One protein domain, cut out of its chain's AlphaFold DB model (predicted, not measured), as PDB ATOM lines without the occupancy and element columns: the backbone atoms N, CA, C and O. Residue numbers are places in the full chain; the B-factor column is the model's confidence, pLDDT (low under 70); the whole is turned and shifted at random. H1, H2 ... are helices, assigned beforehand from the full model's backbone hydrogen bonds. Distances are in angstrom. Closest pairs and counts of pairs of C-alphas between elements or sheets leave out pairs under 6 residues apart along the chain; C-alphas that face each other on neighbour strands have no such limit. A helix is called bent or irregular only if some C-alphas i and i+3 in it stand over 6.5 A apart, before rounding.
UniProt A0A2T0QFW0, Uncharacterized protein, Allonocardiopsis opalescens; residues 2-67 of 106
ATOM      1  N   GLY A   2     151.433  45.393  17.099       71.44
ATOM      2  CA  GLY A   2     150.470  45.633  18.199       71.44
ATOM      3  C   GLY A   2     150.794  46.764  19.196       71.44
ATOM      4  O   GLY A   2     149.890  47.493  19.594       71.44
ATOM      5  N   TYR A   3     152.068  46.984  19.549       81.06
ATOM      6  CA  TYR A   3     152.459  47.990  20.556       81.06
ATOM      7  C   TYR A   3     151.995  49.423  20.251       81.06
ATOM      8  O   TYR A   3     151.720  50.181  21.175       81.06
ATOM      9  N   ARG A   4     151.866  49.797  18.970       84.44
ATOM     10  CA  ARG A   4     151.409  51.142  18.575       84.44
ATOM     11  C   ARG A   4     149.931  51.361  18.911       84.44
ATOM     12  O   ARG A   4     149.576  52.435  19.374       84.44
ATOM     13  N   LEU A   5     149.095  50.334  18.736       87.19
ATOM     14  CA  LEU A   5     147.674  50.371  19.100       87.19
ATOM     15  C   LEU A   5     147.497  50.455  20.619       87.19
ATOM     16  O   LEU A   5     146.761  51.313  21.093       87.19
ATOM     17  N   ALA A   6     148.234  49.638  21.380       86.31
ATOM     18  CA  ALA A   6     148.218  49.694  22.843       86.31
ATOM     19  C   ALA A   6     148.690  51.059  23.382       86.31
ATOM     20  O   ALA A   6     148.078  51.605  24.297       86.31
ATOM     21  N   PHE A   7     149.734  51.645  22.781       89.69
ATOM     22  CA  PHE A   7     150.225  52.975  23.144       89.69
ATOM     23  C   PHE A   7     149.202  54.080  22.843       89.69
ATOM     24  O   PHE A   7     148.936  54.905  23.709       89.69
ATOM     25  N   VAL A   8     148.581  54.076  21.657       93.69
ATOM     26  CA  VAL A   8     147.541  55.058  21.294       93.69
ATOM     27  C   VAL A   8     146.298  54.912  22.178       93.69
ATOM     28  O   VAL A   8     145.761  55.920  22.628       93.69
ATOM     29  N   ALA A   9     145.871  53.684  22.490       90.06
ATOM     30  CA  ALA A   9     144.754  53.436  23.403       90.06
ATOM     31  C   ALA A   9     145.060  53.927  24.831       90.06
ATOM     32  O   ALA A   9     144.256  54.647  25.421       90.06
ATOM     33  N   GLY A  10     146.247  53.609  25.362       90.75
ATOM     34  CA  GLY A  10     146.701  54.097  26.666       90.75
ATOM     35  C   GLY A  10     146.818  55.624  26.718       90.75
ATOM     36  O   GLY A  10     146.368  56.238  27.684       90.75
ATOM     37  N   LEU A  11     147.341  56.247  25.656       93.50
ATOM     38  CA  LEU A  11     147.420  57.702  25.524       93.50
ATOM     39  C   LEU A  11     146.027  58.341  25.480       93.50
ATOM     40  O   LEU A  11     145.817  59.350  26.141       93.50
ATOM     41  N   ALA A  12     145.069  57.757  24.757       88.69
ATOM     42  CA  ALA A  12     143.697  58.261  24.700       88.69
ATOM     43  C   ALA A  12     143.007  58.199  26.074       88.69
ATOM     44  O   ALA A  12     142.428  59.193  26.514       88.69
ATOM     45  N   ILE A  13     143.127  57.073  26.787       88.31
ATOM     46  CA  ILE A  13     142.577  56.903  28.142       88.31
ATOM     47  C   ILE A  13     143.235  57.889  29.121       88.31
ATOM     48  O   ILE A  13     142.538  58.595  29.851       88.31
ATOM     49  N   GLY A  14     144.569  57.986  29.106       87.50
ATOM     50  CA  GLY A  14     145.324  58.912  29.951       87.50
ATOM     51  C   GLY A  14     145.027  60.383  29.647       87.50
ATOM     52  O   GLY A  14     144.868  61.180  30.569       87.50
ATOM     53  N   TYR A  15     144.872  60.742  28.369       85.25
ATOM     54  CA  TYR A  15     144.493  62.088  27.945       85.25
ATOM     55  C   TYR A  15     143.077  62.442  28.395       85.25
ATOM     56  O   TYR A  15     142.865  63.547  28.884       85.25
ATOM     57  N   VAL A  16     142.111  61.521  28.307       77.88
ATOM     58  CA  VAL A  16     140.759  61.741  28.843       77.88
ATOM     59  C   VAL A  16     140.802  61.924  30.364       77.88
ATOM     60  O   VAL A  16     140.281  62.917  30.853       77.88
ATOM     61  N   LEU A  17     141.497  61.074  31.128       81.19
ATOM     62  CA  LEU A  17     141.595  61.266  32.585       81.19
ATOM     63  C   LEU A  17     142.311  62.576  32.974       81.19
ATOM     64  O   LEU A  17     141.837  63.281  33.865       81.19
ATOM     65  N   GLY A  18     143.407  62.933  32.298       77.81
ATOM     66  CA  GLY A  18     144.168  64.163  32.562       77.81
ATOM     67  C   GLY A  18     143.456  65.445  32.111       77.81
ATOM     68  O   GLY A  18     143.529  66.470  32.786       77.81
ATOM     69  N   SER A  19     142.700  65.395  31.010       74.00
ATOM     70  CA  SER A  19     141.925  66.534  30.489       74.00
ATOM     71  C   SER A  19     140.593  66.766  31.208       74.00
ATOM     72  O   SER A  19     139.858  67.681  30.840       74.00
ATOM     73  N   ARG A  20     140.287  66.017  32.279       66.12
ATOM     74  CA  ARG A  20     139.057  66.166  33.083       66.12
ATOM     75  C   ARG A  20     138.880  67.550  33.729       66.12
ATOM     76  O   ARG A  20     137.775  67.887  34.149       66.12
ATOM     77  N   ALA A  21     139.921  68.385  33.740       66.31
ATOM     78  CA  ALA A  21     139.830  69.811  34.063       66.31
ATOM     79  C   ALA A  21     139.072  70.653  32.999       66.31
ATOM     80  O   ALA A  21     138.535  71.712  33.319       66.31
ATOM     81  N   GLY A  22     138.985  70.193  31.744       64.06
ATOM     82  CA  GLY A  22     138.322  70.876  30.626       64.06
ATOM     83  C   GLY A  22     136.845  70.494  30.476       64.06
ATOM     84  O   GLY A  22     136.494  69.646  29.653       64.06
ATOM     85  N   ARG A  23     135.967  71.130  31.263       67.81
ATOM     86  CA  ARG A  23     134.563  70.694  31.435       67.81
ATOM     87  C   ARG A  23     133.696  70.677  30.163       67.81
ATOM     88  O   ARG A  23     132.800  69.845  30.084       67.81
ATOM     89  N   GLU A  24     133.954  71.517  29.158       66.00
ATOM     90  CA  GLU A  24     133.064  71.658  27.984       66.00
ATOM     91  C   GLU A  24     133.078  70.481  26.996       66.00
ATOM     92  O   GLU A  24     132.040  70.152  26.420       66.00
ATOM     93  N   ARG A  25     134.220  69.810  26.781       69.94
ATOM     94  CA  ARG A  25     134.260  68.626  25.892       69.94
ATOM     95  C   ARG A  25     133.925  67.323  26.609       69.94
ATOM     96  O   ARG A  25     133.526  66.359  25.957       69.94
ATOM     97  N   TYR A  26     134.071  67.292  27.933       67.00
ATOM     98  CA  TYR A  26     133.866  66.077  28.715       67.00
ATOM     99  C   TYR A  26     132.422  65.577  28.649       67.00
ATOM    100  O   TYR A  26     132.204  64.374  28.587       67.00
ATOM    101  N   ASP A  27     131.447  66.486  28.603       71.44
ATOM    102  CA  ASP A  27     130.017  66.156  28.568       71.44
ATOM    103  C   ASP A  27     129.627  65.371  27.299       71.44
ATOM    104  O   ASP A  27     128.895  64.384  27.359       71.44
ATOM    105  N   GLN A  28     130.183  65.755  26.144       67.25
ATOM    106  CA  GLN A  28     129.930  65.078  24.867       67.25
ATOM    107  C   GLN A  28     130.556  63.677  24.840       67.25
ATOM    108  O   GLN A  28     129.901  62.709  24.451       67.25
ATOM    109  N   ILE A  29     131.796  63.552  25.326       74.56
ATOM    110  CA  ILE A  29     132.486  62.260  25.436       74.56
ATOM    111  C   ILE A  29     131.779  61.368  26.468       74.56
ATOM    112  O   ILE A  29     131.571  60.189  26.208       74.56
ATOM    113  N   ALA A  30     131.334  61.914  27.602       75.06
ATOM    114  CA  ALA A  30     130.626  61.165  28.640       75.06
ATOM    115  C   ALA A  30     129.275  60.612  28.157       75.06
ATOM    116  O   ALA A  30     128.929  59.483  28.503       75.06
ATOM    117  N   ARG A  31     128.528  61.359  27.329       73.62
ATOM    118  CA  ARG A  31     127.303  60.853  26.682       73.62
ATOM    119  C   ARG A  31     127.604  59.730  25.695       73.62
ATOM    120  O   ARG A  31     126.931  58.705  25.739       73.62
ATOM    121  N   ALA A  32     128.636  59.884  24.863       72.75
ATOM    122  CA  ALA A  32     129.058  58.838  23.931       72.75
ATOM    123  C   ALA A  32     129.513  57.560  24.665       72.75
ATOM    124  O   ALA A  32     129.082  56.465  24.319       72.75
ATOM    125  N   VAL A  33     130.317  57.696  25.726       72.44
ATOM    126  CA  VAL A  33     130.785  56.570  26.555       72.44
ATOM    127  C   VAL A  33     129.623  55.856  27.254       72.44
ATOM    128  O   VAL A  33     129.621  54.628  27.294       72.44
ATOM    129  N   ARG A  34     128.616  56.588  27.753       73.94
ATOM    130  CA  ARG A  34     127.395  55.984  28.319       73.94
ATOM    131  C   ARG A  34     126.623  55.175  27.276       73.94
ATOM    132  O   ARG A  34     126.415  53.988  27.495       73.94
ATOM    133  N   GLY A  35     126.315  55.770  26.120       73.06
ATOM    134  CA  GLY A  35     125.570  55.084  25.058       73.06
ATOM    135  C   GLY A  35     126.292  53.862  24.475       73.06
ATOM    136  O   GLY A  35     125.646  52.894  24.083       73.06
ATOM    137  N   VAL A  36     127.631  53.854  24.461       73.88
ATOM    138  CA  VAL A  36     128.416  52.657  24.101       73.88
ATOM    139  C   VAL A  36     128.253  51.556  25.155       73.88
ATOM    140  O   VAL A  36     128.036  50.402  24.785       73.88
ATOM    141  N   GLY A  37     128.303  51.905  26.446       74.56
ATOM    142  CA  GLY A  37     128.141  50.966  27.563       74.56
ATOM    143  C   GLY A  37     126.749  50.325  27.673       74.56
ATOM    144  O   GLY A  37     126.622  49.245  28.242       74.56
ATOM    145  N   GLU A  38     125.721  50.953  27.102       76.12
ATOM    146  CA  GLU A  38     124.337  50.449  27.076       76.12
ATOM    147  C   GLU A  38     124.061  49.471  25.911       76.12
ATOM    148  O   GLU A  38     122.970  48.908  25.817       76.12
ATOM    149  N   SER A  39     125.033  49.235  25.020       74.62
ATOM    150  CA  SER A  39     124.862  48.349  23.859       74.62
ATOM    151  C   SER A  39     125.117  46.862  24.183       74.62
ATOM    152  O   SER A  39     126.021  46.547  24.959       74.62
ATOM    153  N   PRO A  40     124.411  45.901  23.547       72.25
ATOM    154  CA  PRO A  40     124.683  44.470  23.740       72.25
ATOM    155  C   PRO A  40     126.093  44.068  23.272       72.25
ATOM    156  O   PRO A  40     126.722  43.209  23.884       72.25
ATOM    157  N   ALA A  41     126.635  44.758  22.261       76.94
ATOM    158  CA  ALA A  41     128.014  44.585  21.803       76.94
ATOM    159  C   ALA A  41     129.050  44.901  22.901       76.94
ATOM    160  O   ALA A  41     130.136  44.324  22.910       76.94
ATOM    161  N   PHE A  42     128.725  45.778  23.859       77.56
ATOM    162  CA  PHE A  42     129.606  46.058  24.991       77.56
ATOM    163  C   PHE A  42     129.763  44.843  25.912       77.56
ATOM    164  O   PHE A  42     130.868  44.588  26.377       77.56
ATOM    165  N   GLN A  43     128.706  44.053  26.130       74.88
ATOM    166  CA  GLN A  43     128.780  42.850  26.973       74.88
ATOM    167  C   GLN A  43     129.658  41.763  26.335       74.88
ATOM    168  O   GLN A  43     130.485  41.155  27.013       74.88
ATOM    169  N   GLU A  44     129.535  41.575  25.018       76.31
ATOM    170  CA  GLU A  44     130.363  40.644  24.242       76.31
ATOM    171  C   GLU A  44     131.850  41.051  24.263       76.31
ATOM    172  O   GLU A  44     132.730  40.223  24.510       76.31
ATOM    173  N   VAL A  45     132.135  42.351  24.108       81.38
ATOM    174  CA  VAL A  45     133.496  42.900  24.230       81.38
ATOM    175  C   VAL A  45     134.040  42.761  25.656       81.38
ATOM    176  O   VAL A  45     135.199  42.380  25.814       81.38
ATOM    177  N   VAL A  46     133.237  43.023  26.693       82.50
ATOM    178  CA  VAL A  46     133.657  42.880  28.100       82.50
ATOM    179  C   VAL A  46     134.073  41.441  28.408       82.50
ATOM    180  O   VAL A  46     135.163  41.248  28.945       82.50
ATOM    181  N   GLY A  47     133.294  40.436  27.991       78.62
ATOM    182  CA  GLY A  47     133.650  39.024  28.196       78.62
ATOM    183  C   GLY A  47     134.961  38.614  27.507       78.62
ATOM    184  O   GLY A  47     135.780  37.899  28.088       78.62
ATOM    185  N   LEU A  48     135.220  39.123  26.294       79.62
ATOM    186  CA  LEU A  48     136.487  38.895  25.580       79.62
ATOM    187  C   LEU A  48     137.687  39.626  26.209       79.62
ATOM    188  O   LEU A  48     138.834  39.182  26.078       79.62
ATOM    189  N   VAL A  49     137.436  40.770  26.847       82.12
ATOM    190  CA  VAL A  49     138.451  41.573  27.537       82.12
ATOM    191  C   VAL A  49     138.819  40.936  28.875       82.12
ATOM    192  O   VAL A  49     140.005  40.821  29.164       82.12
ATOM    193  N   GLU A  50     137.850  40.467  29.660       76.25
ATOM    194  CA  GLU A  50     138.058  39.903  31.001       76.25
ATOM    195  C   GLU A  50     139.049  38.721  30.993       76.25
ATOM    196  O   GLU A  50     140.057  38.742  31.709       76.25
ATOM    197  N   ALA A  51     138.863  37.768  30.072       76.62
ATOM    198  CA  ALA A  51     139.749  36.611  29.892       76.62
ATOM    199  C   ALA A  51     141.201  36.979  29.504       76.62
ATOM    200  O   ALA A  51     142.154  36.259  29.833       76.62
ATOM    201  N   GLN A  52     141.396  38.105  28.810       77.75
ATOM    202  CA  GLN A  52     142.724  38.594  28.421       77.75
ATOM    203  C   GLN A  52     143.347  39.509  29.483       77.75
ATOM    204  O   GLN A  52     144.571  39.517  29.650       77.75
ATOM    205  N   VAL A  53     142.522  40.237  30.242       84.81
ATOM    206  CA  VAL A  53     142.959  41.104  31.338       84.81
ATOM    207  C   VAL A  53     143.581  40.288  32.461       84.81
ATOM    208  O   VAL A  53     144.667  40.655  32.891       84.81
ATOM    209  N   GLU A  54     142.998  39.173  32.915       80.62
ATOM    210  CA  GLU A  54     143.558  38.460  34.078       80.62
ATOM    211  C   GLU A  54     144.998  37.951  33.832       80.62
ATOM    212  O   GLU A  54     145.899  38.112  34.668       80.62
ATOM    213  N   ASN A  55     145.243  37.407  32.637       81.19
ATOM    214  CA  ASN A  55     146.552  36.904  32.217       81.19
ATOM    215  C   ASN A  55     147.551  38.042  31.928       81.19
ATOM    216  O   ASN A  55     148.715  37.992  32.350       81.19
ATOM    217  N   GLY A  56     147.097  39.109  31.261       83.44
ATOM    218  CA  GLY A  56     147.915  40.289  30.980       83.44
ATOM    219  C   GLY A  56     148.292  41.067  32.244       83.44
ATOM    220  O   GLY A  56     149.449  41.449  32.419       83.44
ATOM    221  N   TRP A  57     147.351  41.248  33.170       84.12
ATOM    222  CA  TRP A  57     147.505  42.053  34.383       84.12
ATOM    223  C   TRP A  57     148.538  41.476  35.350       84.12
ATOM    224  O   TRP A  57     149.383  42.208  35.870       84.12
ATOM    225  N   ARG A  58     148.538  40.150  35.544       80.31
ATOM    226  CA  ARG A  58     149.534  39.459  36.382       80.31
ATOM    227  C   ARG A  58     150.960  39.603  35.821       80.31
ATOM    228  O   ARG A  58     151.909  39.646  36.603       80.31
ATOM    229  N   THR A  59     151.098  39.745  34.502       83.88
ATOM    230  CA  THR A  59     152.375  40.007  33.816       83.88
ATOM    231  C   THR A  59     152.778  41.481  33.932       83.88
ATOM    232  O   THR A  59     153.877  41.782  34.393       83.88
ATOM    233  N   VAL A  60     151.866  42.408  33.610       83.88
ATOM    234  CA  VAL A  60     152.092  43.862  33.698       83.88
ATOM    235  C   VAL A  60     152.478  44.281  35.114       83.88
ATOM    236  O   VAL A  60     153.500  44.943  35.283       83.88
ATOM    237  N   ARG A  61     151.737  43.845  36.146       83.19
ATOM    238  CA  ARG A  61     152.043  44.201  37.543       83.19
ATOM    239  C   ARG A  61     153.430  43.719  37.978       83.19
ATOM    240  O   ARG A  61     154.083  44.403  38.755       83.19
ATOM    241  N   ARG A  62     153.883  42.564  37.468       81.69
ATOM    242  CA  ARG A  62     155.206  42.008  37.771       81.69
ATOM    243  C   ARG A  62     156.296  42.857  37.128       81.69
ATOM    244  O   ARG A  62     157.155  43.354  37.833       81.69
ATOM    245  N   THR A  63     156.191  43.137  35.829       82.19
ATOM    246  CA  THR A  63     157.157  43.996  35.123       82.19
ATOM    247  C   THR A  63     157.189  45.437  35.646       82.19
ATOM    248  O   THR A  63     158.232  46.081  35.566       82.19
ATOM    249  N   VAL A  64     156.072  45.960  36.164       81.25
ATOM    250  CA  VAL A  64     156.031  47.271  36.830       81.25
ATOM    251  C   VAL A  64     156.694  47.203  38.209       81.25
ATOM    252  O   VAL A  64     157.540  48.042  38.489       81.25
ATOM    253  N   ALA A  65     156.398  46.189  39.031       81.50
ATOM    254  CA  ALA A  65     157.048  45.995  40.331       81.50
ATOM    255  C   ALA A  65     158.569  45.778  40.200       81.50
ATOM    256  O   ALA A  65     159.342  46.441  40.882       81.50
ATOM    257  N   ASP A  66     159.005  44.942  39.252       81.12
ATOM    258  CA  ASP A  66     160.422  44.682  38.953       81.12
ATOM    259  C   ASP A  66     161.171  45.942  38.449       81.12
ATOM    260  O   ASP A  66     162.400  45.974  38.437       81.12
ATOM    261  N   ARG A  67     160.443  46.985  38.013       75.50
ATOM    262  CA  ARG A  67     160.984  48.285  37.562       75.50
ATOM    263  C   ARG A  67     160.711  49.442  38.522       75.50
ATOM    264  O   ARG A  67     161.022  50.581  38.179       75.50
TER     265      ARG A  67
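AT A GLANCE: This is residues 2 to 67 of the 106 residues of an uncharacterized protein of Allonocardiopsis opalescens (UniProt A0A2T0QFW0). Three helices follow one another end to end and make an open, bent frame with an empty middle: H1 and H2 meet at one corner, H2 and H3 at the next, and H1 and H3 are the two arms, which stay apart. The longest helix, H3, curves through a kink near residue 53. The printed part has 66 residues, with three named helices in the order H1, H2, H3 and no named strand; the class is all helix. The whole is loose, with a radius of gyration of the C-alphas of 15.0 A, and the C-alphas span 40 by 30 by 19 A along their three main axes.

HOW THE PARTS SIT: Start at Gly 2 with H1, residues 2 to 21, and go on through a tight link of one residue to H2, residues 23 to 37. These two helices are close but not clearly touching: their closest C-alphas, those of Arg 20 and Tyr 26, are 6.8 A apart. Their lines stand at a steep tilt of 51 degrees, and they run opposite ways. A tight link of two residues then leads to H3, residues 40 to 65. H2 and H3 are also close but not clearly touching; look at Val 36 and Phe 42, whose C-alphas are the closest of the two helices at 6.8 A. Their tilt is 67 degrees, steep but only just short of about perpendicular, and they run opposite ways. H1 and H3 are apart. In the backbones, O i to N i+4 pairs are within hydrogen-bond range in 15 of 16 cases in H1, 9 of 11 in H2 and 17 of 22 in H3.

IN THESE COORDINATES: Find C-alpha 2 at (150.470, 45.633, 18.199); from there H1 runs 30.8 A to C-alpha 21 at (139.830, 69.811, 34.063). H1 is irregular: C-alphas 18 and 21 are 7.3 A apart. H2 runs 21.1 A from Arg 23 to Gly 37; it is neither bent nor irregular, but only just, with C-alphas 24 and 27 6.3 A apart. H3 runs 36.4 A from Pro 40 to C-alpha 65 at (157.048, 45.995, 40.331), with a kink of 46 degrees near residue 53.

THE WHOLE: The two C-alphas farthest apart are those of Glu 24 and Asp 66, at 40.0 A, while those of Gly 2 and Arg 67 are 22.2 A apart. Look along residues 2 to 15 of H1 and residues 47 to 67, of which 47 to 65 belong to H3: both stretches stand free. The printed part has no cut, and both links are tight. The mean pLDDT of the printed part is 78.6; in this model confidence is low, under 70, at residues 20 to 26 and residue 28.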